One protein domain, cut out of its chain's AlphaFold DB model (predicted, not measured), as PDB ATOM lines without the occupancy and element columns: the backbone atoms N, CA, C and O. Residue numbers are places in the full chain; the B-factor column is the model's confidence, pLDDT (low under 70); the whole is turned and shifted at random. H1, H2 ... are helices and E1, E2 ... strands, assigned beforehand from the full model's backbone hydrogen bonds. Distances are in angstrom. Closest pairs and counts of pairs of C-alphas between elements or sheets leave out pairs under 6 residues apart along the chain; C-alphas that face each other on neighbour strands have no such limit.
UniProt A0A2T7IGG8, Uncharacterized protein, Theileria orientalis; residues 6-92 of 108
ATOM      1  N   GLN A   6     262.346 278.717 383.269       64.88
ATOM      2  CA  GLN A   6     261.816 279.910 382.603       64.88
ATOM      3  C   GLN A   6     260.283 279.904 382.538       64.88
ATOM      4  O   GLN A   6     259.658 280.952 382.650       64.88
ATOM      5  N   LEU A   7     259.670 278.722 382.421       69.00
ATOM      6  CA  LEU A   7     258.216 278.560 382.365       69.00
ATOM      7  C   LEU A   7     257.562 278.494 383.750       69.00
ATOM      8  O   LEU A   7     256.336 278.493 383.830       69.00
ATOM      9  N   LYS A   8     258.347 278.417 384.833       67.00
ATOM     10  CA  LYS A   8     257.859 278.351 386.223       67.00
ATOM     11  C   LYS A   8     257.700 279.736 386.867       67.00
ATOM     12  O   LYS A   8     257.096 279.839 387.932       67.00
ATOM     13  N   GLY A   9     258.229 280.792 386.244       63.09
ATOM     14  CA  GLY A   9     258.100 282.170 386.721       63.09
ATOM     15  C   GLY A   9     256.661 282.674 386.602       63.09
ATOM     16  O   GLY A   9     255.999 282.441 385.593       63.09
ATOM     17  N   HIS A  10     256.170 283.347 387.642       60.66
ATOM     18  CA  HIS A  10     254.863 284.006 387.681       60.66
ATOM     19  C   HIS A  10     254.820 285.192 386.703       60.66
ATOM     20  O   HIS A  10     254.841 286.330 387.145       60.66
ATOM     21  N   ASP A  11     254.807 284.934 385.395       74.31
ATOM     22  CA  ASP A  11     254.279 285.849 384.385       74.31
ATOM     23  C   ASP A  11     254.213 285.192 382.985       74.31
ATOM     24  O   ASP A  11     255.055 285.426 382.113       74.31
ATOM     25  N   SER A  12     253.218 284.334 382.746       78.69
ATOM     26  CA  SER A  12     253.078 283.669 381.445       78.69
ATOM     27  C   SER A  12     252.640 284.613 380.317       78.69
ATOM     28  O   SER A  12     252.892 284.298 379.152       78.69
ATOM     29  N   PHE A  13     252.038 285.778 380.617       84.75
ATOM     30  CA  PHE A  13     251.553 286.690 379.568       84.75
ATOM     31  C   PHE A  13     252.707 287.277 378.752       84.75
ATOM     32  O   PHE A  13     252.545 287.564 377.565       84.75
ATOM     33  N   ARG A  14     253.894 287.409 379.359       88.94
ATOM     34  CA  ARG A  14     255.090 287.953 378.698       88.94
ATOM     35  C   ARG A  14     255.556 287.141 377.505       88.94
ATOM     36  O   ARG A  14     256.270 287.667 376.658       88.94
ATOM     37  N   TYR A  15     255.154 285.879 377.447       89.38
ATOM     38  CA  TYR A  15     255.513 284.967 376.377       89.38
ATOM     39  C   TYR A  15     254.410 284.834 375.318       89.38
ATOM     40  O   TYR A  15     254.680 284.308 374.247       89.38
ATOM     41  N   LEU A  16     253.176 285.284 375.578       91.06
ATOM     42  CA  LEU A  16     252.067 285.132 374.628       91.06
ATOM     43  C   LEU A  16     252.312 285.938 373.346       91.06
ATOM     44  O   LEU A  16     252.665 287.109 373.400       91.06
ATOM     45  N   GLY A  17     252.123 285.312 372.189       91.25
ATOM     46  CA  GLY A  17     252.436 285.894 370.881       91.25
ATOM     47  C   GLY A  17     253.936 285.999 370.580       91.25
ATOM     48  O   GLY A  17     254.304 286.441 369.499       91.25
ATOM     49  N   VAL A  18     254.817 285.583 371.496       92.50
ATOM     50  CA  VAL A  18     256.266 285.634 371.279       92.50
ATOM     51  C   VAL A  18     256.710 284.402 370.498       92.50
ATOM     52  O   VAL A  18     256.288 283.279 370.787       92.50
ATOM     53  N   LEU A  19     257.598 284.607 369.524       94.56
ATOM     54  CA  LEU A  19     258.244 283.524 368.791       94.56
ATOM     55  C   LEU A  19     259.190 282.748 369.717       94.56
ATOM     56  O   LEU A  19     260.106 283.318 370.323       94.56
ATOM     57  N   VAL A  20     258.986 281.438 369.803       94.88
ATOM     58  CA  VAL A  20     259.763 280.532 370.651       94.88
ATOM     59  C   VAL A  20     260.184 279.283 369.882       94.88
ATOM     60  O   VAL A  20     259.658 278.958 368.815       94.88
ATOM     61  N   SER A  21     261.153 278.574 370.446       95.62
ATOM     62  CA  SER A  21     261.629 277.276 369.989       95.62
ATOM     63  C   SER A  21     261.510 276.266 371.122       95.62
ATOM     64  O   SER A  21     261.954 276.518 372.243       95.62
ATOM     65  N   VAL A  22     260.921 275.112 370.825       95.19
ATOM     66  CA  VAL A  22     260.679 274.024 371.771       95.19
ATOM     67  C   VAL A  22     261.334 272.758 371.250       95.19
ATOM     68  O   VAL A  22     261.025 272.294 370.155       95.19
ATOM     69  N   THR A  23     262.236 272.189 372.046       95.81
ATOM     70  CA  THR A  23     262.803 270.863 371.790       95.81
ATOM     71  C   THR A  23     262.078 269.840 372.648       95.81
ATOM     72  O   THR A  23     262.014 269.968 373.875       95.81
ATOM     73  N   MET A  24     261.538 268.824 371.989       94.75
ATOM     74  CA  MET A  24     260.772 267.746 372.597       94.75
ATOM     75  C   MET A  24     261.688 266.626 373.099       94.75
ATOM     76  O   MET A  24     262.809 266.455 372.621       94.75
ATOM     77  N   THR A  25     261.197 265.801 374.024       95.12
ATOM     78  CA  THR A  25     261.890 264.588 374.504       95.12
ATOM     79  C   THR A  25     262.162 263.572 373.394       95.12
ATOM     80  O   THR A  25     263.051 262.740 373.535       95.12
ATOM     81  N   THR A  26     261.403 263.627 372.297       95.31
ATOM     82  CA  THR A  26     261.609 262.816 371.087       95.31
ATOM     83  C   THR A  26     262.809 263.277 370.257       95.31
ATOM     84  O   THR A  26     263.259 262.538 369.388       95.31
ATOM     85  N   GLY A  27     263.335 264.479 370.522       94.62
ATOM     86  CA  GLY A  27     264.340 265.151 369.699       94.62
ATOM     87  C   GLY A  27     263.749 266.124 368.674       94.62
ATOM     88  O   GLY A  27     264.504 266.890 368.076       94.62
ATOM     89  N   ASP A  28     262.422 266.145 368.500       95.19
ATOM     90  CA  ASP A  28     261.761 267.056 367.563       95.19
ATOM     91  C   ASP A  28     261.938 268.518 367.983       95.19
ATOM     92  O   ASP A  28     261.869 268.862 369.167       95.19
ATOM     93  N   LEU A  29     262.126 269.389 366.992       95.81
ATOM     94  CA  LEU A  29     262.244 270.830 367.176       95.81
ATOM     95  C   LEU A  29     261.034 271.529 366.561       95.81
ATOM     96  O   LEU A  29     260.835 271.477 365.348       95.81
ATOM     97  N   LEU A  30     260.262 272.225 367.390       95.50
ATOM     98  CA  LEU A  30     259.115 273.023 366.968       95.50
ATOM     99  C   LEU A  30     259.418 274.504 367.169       95.50
ATOM    100  O   LEU A  30     259.924 274.903 368.216       95.50
ATOM    101  N   LYS A  31     259.093 275.325 366.171       95.75
ATOM    102  CA  LYS A  31     259.195 276.784 366.240       95.75
ATOM    103  C   LYS A  31     257.846 277.392 365.918       95.75
ATOM    104  O   LYS A  31     257.186 276.947 364.983       95.75
ATOM    105  N   GLY A  32     257.467 278.407 366.674       95.38
ATOM    106  CA  GLY A  32     256.190 279.073 366.480       95.38
ATOM    107  C   GLY A  32     255.910 280.108 367.554       95.38
ATOM    108  O   GLY A  32     256.697 280.304 368.481       95.38
ATOM    109  N   GLU A  33     254.779 280.778 367.413       94.69
ATOM    110  CA  GLU A  33     254.295 281.744 368.388       94.69
ATOM    111  C   GLU A  33     253.645 281.002 369.554       94.69
ATOM    112  O   GLU A  33     252.809 280.109 369.362       94.69
ATOM    113  N   LEU A  34     254.009 281.365 370.782       93.62
ATOM    114  CA  LEU A  34     253.355 280.811 371.957       93.62
ATOM    115  C   LEU A  34     251.941 281.387 372.077       93.62
ATOM    116  O   LEU A  34     251.758 282.570 372.347       93.62
ATOM    117  N   TYR A  35     250.930 280.542 371.928       91.56
ATOM    118  CA  TYR A  35     249.532 280.964 371.968       91.56
ATOM    119  C   TYR A  35     248.900 280.796 373.352       91.56
ATOM    120  O   TYR A  35     248.022 281.560 373.742       91.56
ATOM    121  N   CYS A  36     249.335 279.789 374.111       90.50
ATOM    122  CA  CYS A  36     248.853 279.542 375.466       90.50
ATOM    123  C   CYS A  36     249.916 278.817 376.295       90.50
ATOM    124  O   CYS A  36     250.616 277.936 375.793       90.50
ATOM    125  N   LEU A  37     249.993 279.160 377.579       90.38
ATOM    126  CA  LEU A  37     250.751 278.429 378.585       90.38
ATOM    127  C   LEU A  37     249.873 278.259 379.825       90.38
ATOM    128  O   LEU A  37     249.677 279.200 380.594       90.38
ATOM    129  N   ASP A  38     249.367 277.047 380.020       88.12
ATOM    130  CA  ASP A  38     248.637 276.658 381.219       88.12
ATOM    131  C   ASP A  38     249.568 275.886 382.156       88.12
ATOM    132  O   ASP A  38     249.827 274.692 381.986       88.12
ATOM    133  N   GLN A  39     250.066 276.577 383.181       82.38
ATOM    134  CA  GLN A  39     250.904 275.972 384.214       82.38
ATOM    135  C   GLN A  39     250.128 274.975 385.088       82.38
ATOM    136  O   GLN A  39     250.725 274.024 385.588       82.38
ATOM    137  N   LYS A  40     248.813 275.143 385.282       83.69
ATOM    138  CA  LYS A  40     248.017 274.211 386.100       83.69
ATOM    139  C   LYS A  40     247.731 272.929 385.327       83.69
ATOM    140  O   LYS A  40     247.973 271.842 385.842       83.69
ATOM    141  N   GLY A  41     247.278 273.059 384.083       82.31
ATOM    142  CA  GLY A  41     247.062 271.942 383.161       82.31
ATOM    143  C   GLY A  41     248.339 271.399 382.518       82.31
ATOM    144  O   GLY A  41     248.260 270.475 381.710       82.31
ATOM    145  N   GLN A  42     249.509 271.955 382.858       89.12
ATOM    146  CA  GLN A  42     250.826 271.538 382.361       89.12
ATOM    147  C   GLN A  42     250.863 271.427 380.829       89.12
ATOM    148  O   GLN A  42     251.401 270.467 380.272       89.12
ATOM    149  N   THR A  43     250.274 272.413 380.151       92.19
ATOM    150  CA  THR A  43     250.077 272.410 378.699       92.19
ATOM    151  C   THR A  43     250.587 273.705 378.073       92.19
ATOM    152  O   THR A  43     250.416 274.793 378.620       92.19
ATOM    153  N   LEU A  44     251.205 273.579 376.904       93.44
ATOM    154  CA  LEU A  44     251.706 274.665 376.075       93.44
ATOM    155  C   LEU A  44     251.094 274.546 374.679       93.44
ATOM    156  O   LEU A  44     251.065 273.456 374.110       93.44
ATOM    157  N   VAL A  45     250.609 275.656 374.126       95.38
ATOM    158  CA  VAL A  45     250.057 275.709 372.768       95.38
ATOM    159  C   VAL A  45     250.942 276.578 371.893       95.38
ATOM    160  O   VAL A  45     251.174 277.746 372.202       95.38
ATOM    161  N   LEU A  46     251.411 276.000 370.794       96.00
ATOM    162  CA  LEU A  46     252.246 276.645 369.786       96.00
ATOM    163  C   LEU A  46     251.468 276.806 368.489       96.00
ATOM    164  O   LEU A  46     250.891 275.834 368.006       96.00
ATOM    165  N   LYS A  47     251.491 278.006 367.916       95.44
ATOM    166  CA  LYS A  47     251.058 278.266 366.544       95.44
ATOM    167  C   LYS A  47     252.288 278.239 365.638       95.44
ATOM    168  O   LYS A  47     253.137 279.122 365.736       95.44
ATOM    169  N   SER A  48     252.378 277.240 364.772       94.38
ATOM    170  CA  SER A  48     253.449 277.109 363.778       94.38
ATOM    171  C   SER A  48     252.928 277.512 362.404       94.38
ATOM    172  O   SER A  48     251.801 277.164 362.048       94.38
ATOM    173  N   GLU A  49     253.739 278.208 361.616       91.06
ATOM    174  CA  GLU A  49     253.431 278.485 360.210       91.06
ATOM    175  C   GLU A  49     253.789 277.269 359.346       91.06
ATOM    176  O   GLU A  49     254.850 276.667 359.511       91.06
ATOM    177  N   LEU A  50     252.888 276.895 358.438       85.38
ATOM    178  CA  LEU A  50     253.054 275.777 357.503       85.38
ATOM    179  C   LEU A  50     253.250 276.267 356.049       85.38
ATOM    180  O   LEU A  50     253.682 275.499 355.192       85.38
ATOM    181  N   GLY A  51     252.965 277.547 355.777       84.06
ATOM    182  CA  GLY A  51     253.095 278.224 354.482       84.06
ATOM    183  C   GLY A  51     252.560 279.661 354.557       84.06
ATOM    184  O   GLY A  51     252.156 280.085 355.635       84.06
ATOM    185  N   GLU A  52     252.511 280.379 353.427       80.44
ATOM    186  CA  GLU A  52     252.203 281.828 353.388       80.44
ATOM    187  C   GLU A  52     250.871 282.224 354.060       80.44
ATOM    188  O   GLU A  52     250.809 283.296 354.646       80.44
ATOM    189  N   ASP A  53     249.860 281.344 354.083       84.62
ATOM    190  CA  ASP A  53     248.548 281.612 354.708       84.62
ATOM    191  C   ASP A  53     248.004 280.430 355.536       84.62
ATOM    192  O   ASP A  53     246.799 280.292 355.758       84.62
ATOM    193  N   SER A  54     248.873 279.518 355.979       90.56
ATOM    194  CA  SER A  54     248.436 278.341 356.742       90.56
ATOM    195  C   SER A  54     249.238 278.159 358.016       90.56
ATOM    196  O   SER A  54     250.456 278.328 358.042       90.56
ATOM    197  N   PHE A  55     248.539 277.783 359.082       92.50
ATOM    198  CA  PHE A  55     249.133 277.532 360.384       92.50
ATOM    199  C   PHE A  55     248.583 276.246 360.993       92.50
ATOM    200  O   PHE A  55     247.460 275.822 360.713       92.50
ATOM    201  N   SER A  56     249.377 275.642 361.869       94.19
ATOM    202  CA  SER A  56     248.983 274.515 362.703       94.19
ATOM    203  C   SER A  56     249.129 274.868 364.175       94.19
ATOM    204  O   SER A  56     250.059 275.568 364.577       94.19
ATOM    205  N   PHE A  57     248.220 274.348 364.996       95.81
ATOM    206  CA  PHE A  57     248.345 274.417 366.446       95.81
ATOM    207  C   PHE A  57     248.879 273.100 366.998       95.81
ATOM    208  O   PHE A  57     248.350 272.027 366.708       95.81
ATOM    209  N   HIS A  58     249.903 273.192 367.838       95.81
ATOM    210  CA  HIS A  58     250.483 272.065 368.554       95.81
ATOM    211  C   HIS A  58     250.158 272.206 370.034       95.81
ATOM    212  O   HIS A  58     250.517 273.206 370.652       95.81
ATOM    213  N   ILE A  59     249.494 271.201 370.601       96.00
ATOM    214  CA  ILE A  59     249.190 271.131 372.031       96.00
ATOM    215  C   ILE A  59     250.199 270.177 372.663       96.00
ATOM    216  O   ILE A  59     250.187 268.977 372.392       96.00
ATOM    217  N   LEU A  60     251.092 270.718 373.482       94.81
ATOM    218  CA  LEU A  60     252.227 270.006 374.055       94.81
ATOM    219  C   LEU A  60     252.070 269.912 375.569       94.81
ATOM    220  O   LEU A  60     251.715 270.893 376.222       94.81
ATOM    221  N   ARG A  61     252.394 268.758 376.156       94.00
ATOM    222  CA  ARG A  61     252.564 268.683 377.610       94.00
ATOM    223  C   ARG A  61     253.920 269.256 377.996       94.00
ATOM    224  O   ARG A  61     254.921 268.964 377.350       94.00
ATOM    225  N   LEU A  62     253.985 269.994 379.099       91.62
ATOM    226  CA  LEU A  62     255.258 270.526 379.599       91.62
ATOM    227  C   LEU A  62     256.267 269.411 379.911       91.62
ATOM    228  O   LEU A  62     257.459 269.582 379.690       91.62
ATOM    229  N   SER A  63     255.790 268.233 380.326       92.25
ATOM    230  CA  SER A  63     256.634 267.062 380.593       92.25
ATOM    231  C   SER A  63     257.319 266.476 379.352       92.25
ATOM    232  O   SER A  63     258.261 265.706 379.499       92.25
ATOM    233  N   SER A  64     256.839 266.781 378.140       93.88
ATOM    234  CA  SER A  64     257.471 266.331 376.891       93.88
ATOM    235  C   SER A  64     258.475 267.336 376.329       93.88
ATOM    236  O   SER A  64     259.007 267.109 375.248       93.88
ATOM    237  N   ILE A  65     258.734 268.442 377.031       93.00
ATOM    238  CA  ILE A  65     259.649 269.500 376.600       93.00
ATOM    239  C   ILE A  65     260.956 269.371 377.376       93.00
ATOM    240  O   ILE A  65     260.964 269.429 378.602       93.00
ATOM    241  N   ILE A  66     262.074 269.240 376.661       92.75
ATOM    242  CA  ILE A  66     263.411 269.238 377.271       92.75
ATOM    243  C   ILE A  66     264.080 270.605 377.198       92.75
ATOM    244  O   ILE A  66     264.928 270.911 378.031       92.75
ATOM    245  N   LYS A  67     263.715 271.429 376.210       92.06
ATOM    246  CA  LYS A  67     264.293 272.759 376.017       92.06
ATOM    247  C   LYS A  67     263.246 273.748 375.531       92.06
ATOM    248  O   LYS A  67     262.475 273.435 374.629       92.06
ATOM    249  N   PHE A  68     263.263 274.938 376.116       92.25
ATOM    250  CA  PHE A  68     262.450 276.079 375.719       92.25
ATOM    251  C   PHE A  68     263.376 277.279 375.512       92.25
ATOM    252  O   PHE A  68     264.199 277.579 376.377       92.25
ATOM    253  N   GLU A  69     263.272 277.936 374.362       93.00
ATOM    254  CA  GLU A  69     264.072 279.109 374.014       93.00
ATOM    255  C   GLU A  69     263.188 280.208 373.443       93.00
ATOM    256  O   GLU A  69     262.396 279.982 372.529       93.00
ATOM    257  N   VAL A  70     263.361 281.419 373.960       92.81
ATOM    258  CA  VAL A  70     262.701 282.612 373.436       92.81
ATOM    259  C   VAL A  70     263.517 283.148 372.263       92.81
ATOM    260  O   VAL A  70     264.713 283.396 372.408       92.81
ATOM    261  N   LEU A  71     262.876 283.319 371.108       93.25
ATOM    262  CA  LEU A  71     263.502 283.859 369.898       93.25
ATOM    263  C   LEU A  71     263.104 285.320 369.633       93.25
ATOM    264  O   LEU A  71     263.802 286.016 368.901       93.25
ATOM    265  N   GLY A  72     261.986 285.773 370.206       87.56
ATOM    266  CA  GLY A  72     261.482 287.143 370.095       87.56
ATOM    267  C   GLY A  72     261.692 287.998 371.349       87.56
ATOM    268  O   GLY A  72     262.215 287.551 372.370       87.56
ATOM    269  N   ARG A  73     261.250 289.258 371.286       88.50
ATOM    270  CA  ARG A  73     261.178 290.126 372.468       88.50
ATOM    271  C   ARG A  73     259.984 289.701 373.329       88.50
ATOM    272  O   ARG A  73     258.909 289.465 372.793       88.50
ATOM    273  N   LEU A  74     260.181 289.622 374.644       90.00
ATOM    274  CA  LEU A  74     259.084 289.415 375.593       90.00
ATOM    275  C   LEU A  74     258.160 290.633 375.628       90.00
ATOM    276  O   LEU A  74     258.629 291.762 375.479       90.00
ATOM    277  N   ASN A  75     256.879 290.407 375.903       88.50
ATOM    278  CA  ASN A  75     255.959 291.510 376.152       88.50
ATOM    279  C   ASN A  75     256.335 292.204 377.464       88.50
ATOM    280  O   ASN A  75     256.619 291.556 378.484       88.50
ATOM    281  N   ASP A  76     256.319 293.530 377.431       87.06
ATOM    282  CA  ASP A  76     256.512 294.370 378.609       87.06
ATOM    283  C   ASP A  76     255.154 294.734 379.233       87.06
ATOM    284  O   ASP A  76     255.074 295.015 380.428       87.06
ATOM    285  N   SER A  77     254.076 294.673 378.444       86.31
ATOM    286  CA  SER A  77     252.709 294.977 378.853       86.31
ATOM    287  C   SER A  77     251.671 294.085 378.162       86.31
ATOM    288  O   SER A  77     251.864 293.594 377.055       86.31
ATOM    289  N   ILE A  78     250.495 293.938 378.780       80.62
ATOM    290  CA  ILE A  78     249.332 293.246 378.193       80.62
ATOM    291  C   ILE A  78     248.761 293.955 376.947       80.62
ATOM    292  O   ILE A  78     247.878 293.420 376.272       80.62
ATOM    293  N   TYR A  79     249.194 295.185 376.668       84.06
ATOM    294  CA  TYR A  79     248.828 295.913 375.450       84.06
ATOM    295  C   TYR A  79     249.686 295.525 374.241       84.06
ATOM    296  O   TYR A  79     249.289 295.820 373.120       84.06
ATOM    297  N   ASP A  80     250.806 294.829 374.459       82.19
ATOM    298  CA  ASP A  80     251.676 294.340 373.383       82.19
ATOM    299  C   ASP A  80     251.088 293.092 372.699       82.19
ATOM    300  O   ASP A  80     251.490 292.721 371.599       82.19
ATOM    301  N   ILE A  81     250.109 292.448 373.344       82.81
ATOM    302  CA  ILE A  81     249.456 291.236 372.849       82.81
ATOM    303  C   ILE A  81     248.328 291.637 371.882       82.81
ATOM    304  O   ILE A  81     247.398 292.335 372.310       82.81
ATOM    305  N   PRO A  82     248.346 291.171 370.615       74.25
ATOM    306  CA  PRO A  82     247.271 291.419 369.659       74.25
ATOM    307  C   PRO A  82     245.916 290.976 370.220       74.25
ATOM    308  O   PRO A  82     245.763 289.846 370.690       74.25
ATOM    309  N   ARG A  83     244.923 291.866 370.173       74.88
ATOM    310  CA  ARG A  83     243.564 291.587 370.652       74.88
ATOM    311  C   ARG A  83     242.613 291.471 369.476       74.88
ATOM    312  O   ARG A  83     242.673 292.292 368.567       74.88
ATOM    313  N   LEU A  84     241.707 290.496 369.536       74.50
ATOM    314  CA  LEU A  84     240.515 290.538 368.697       74.50
ATOM    315  C   LEU A  84     239.598 291.657 369.186       74.50
ATOM    316  O   LEU A  84     239.341 291.779 370.389       74.50
ATOM    317  N   CYS A  85     239.082 292.438 368.246       75.94
ATOM    318  CA  CYS A  85     238.034 293.404 368.522       75.94
ATOM    319  C   CYS A  85     236.691 292.671 368.661       75.94
ATOM    320  O   CYS A  85     236.533 291.520 368.240       75.94
ATOM    321  N   TYR A  86     235.698 293.326 369.263       72.88
ATOM    322  CA  TYR A  86     234.366 292.730 369.407       72.88
ATOM    323  C   TYR A  86     233.731 292.441 368.040       72.88
ATOM    324  O   TYR A  86     233.059 291.427 367.852       72.88
ATOM    325  N   GLU A  87     233.996 293.312 367.073       79.62
ATOM    326  CA  GLU A  87     233.580 293.177 365.688       79.62
ATOM    327  C   GLU A  87     234.166 291.902 365.080       79.62
ATOM    328  O   GLU A  87     233.420 291.115 364.506       79.62
ATOM    329  N   ASP A  88     235.458 291.630 365.279       74.38
ATOM    330  CA  ASP A  88     236.111 290.410 364.788       74.38
ATOM    331  C   ASP A  88     235.453 289.160 365.386       74.38
ATOM    332  O   ASP A  88     235.118 288.226 364.660       74.38
ATOM    333  N   LEU A  89     235.164 289.172 366.693       70.38
ATOM    334  CA  LEU A  89     234.470 288.079 367.386       70.38
ATOM    335  C   LEU A  89     233.050 287.841 366.854       70.38
ATOM    336  O   LEU A  89     232.613 286.693 366.755       70.38
ATOM    337  N   ALA A  90     232.326 288.900 366.484       74.06
ATOM    338  CA  ALA A  90     230.968 288.797 365.952       74.06
ATOM    339  C   ALA A  90     230.899 288.070 364.595       74.06
ATOM    340  O   ALA A  90     229.842 287.536 364.249       74.06
ATOM    341  N   HIS A  91     232.010 287.999 363.853       69.50
ATOM    342  CA  HIS A  91     232.110 287.227 362.611       69.50
ATOM    343  C   HIS A  91     232.325 285.722 362.857       69.50
ATOM    344  O   HIS A  91     232.008 284.915 361.987       69.50
ATOM    345  N   PHE A  92     232.763 285.319 364.057       66.06
ATOM    346  CA  PHE A  92     232.990 283.918 364.444       66.06
ATOM    347  C   PHE A  92     231.749 283.225 365.039       66.06
ATOM    348  O   PHE A  92     231.883 282.283 365.824       66.06
TER     349      PHE A  92
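What this domain is: This is residues 6 to 92 of the 108 residues of an uncharacterized protein of Theileria orientalis (UniProt A0A2T7IGG8). One strongly twisted sheet of five antiparallel strands makes the body, folded by a bend of 92 degrees in E2 at residue 33, where the first part of E2 pairs with E1, next to edge strand E5, and the last part pairs with E3, next to edge strand E4. The short H1 packs beside the sheet, and residues 83 to 92, with H2, stick out as a tail. The printed part has 87 residues, in the order H1 E1 E2 E3 E4 E5 H2; the sheet's order is E4 E3 E2 E1 E5, and the class is mixed. The whole is compact, with a radius of gyration of the C-alphas of 13.7 A and spans of 41 by 32 by 25 A.

Where its parts are: E2 is residues 29 to 38, 20.4 A long. E1 is residues 19 to 24, 16.4 A, and E5 residues 65 to 70, 13.8 A. E3, residues 43 to 51, measures 25.1 A and E4, residues 54 to 61, 23.4 A. H1 is residues 12 to 15, from C-alpha 12 at (253.078, 283.669, 381.445); H2 is residues 86 to 91, ending at C-alpha 91 at (232.110, 287.227, 362.611).

How they stand to each other: E1 to E4 form a meander, each strand the antiparallel neighbour of the one before. The pairing of E2 is staggered: residues 29 to 33 pair with E1, with N 22 and O 30 at 2.8 A, and residues 33 to 38 with E3, with N 35 and O 45 at 2.8 A. Outward, edge strand E4 pairs with E3, with N 46 and O 58 at 2.9 A, and edge strand E5 with E1, with N 21 and O 69 at 2.8 A. E4 and E5 meet only through their tight link. H1 is on the sheet at a height of 6.5 A, over none of the strands, but only just: 2 of its C-alphas fall on E2. The closest C-alphas of H1 and E2, those of Ser 12 and Leu 37, are 6.4 A apart. H2 is not on the sheet. In H2 every O i to N i+4 pair is within hydrogen-bond range; H1 is too short for such a pair.

The domain as a whole: The C-alphas farthest apart, those of Gly 27 and Glu 87, are 41.8 A apart. The printed part has no cut; the link from E5 to H2, 15 residues, is long. Residues 6 to 10 and 91 to 92 have pLDDT under 70.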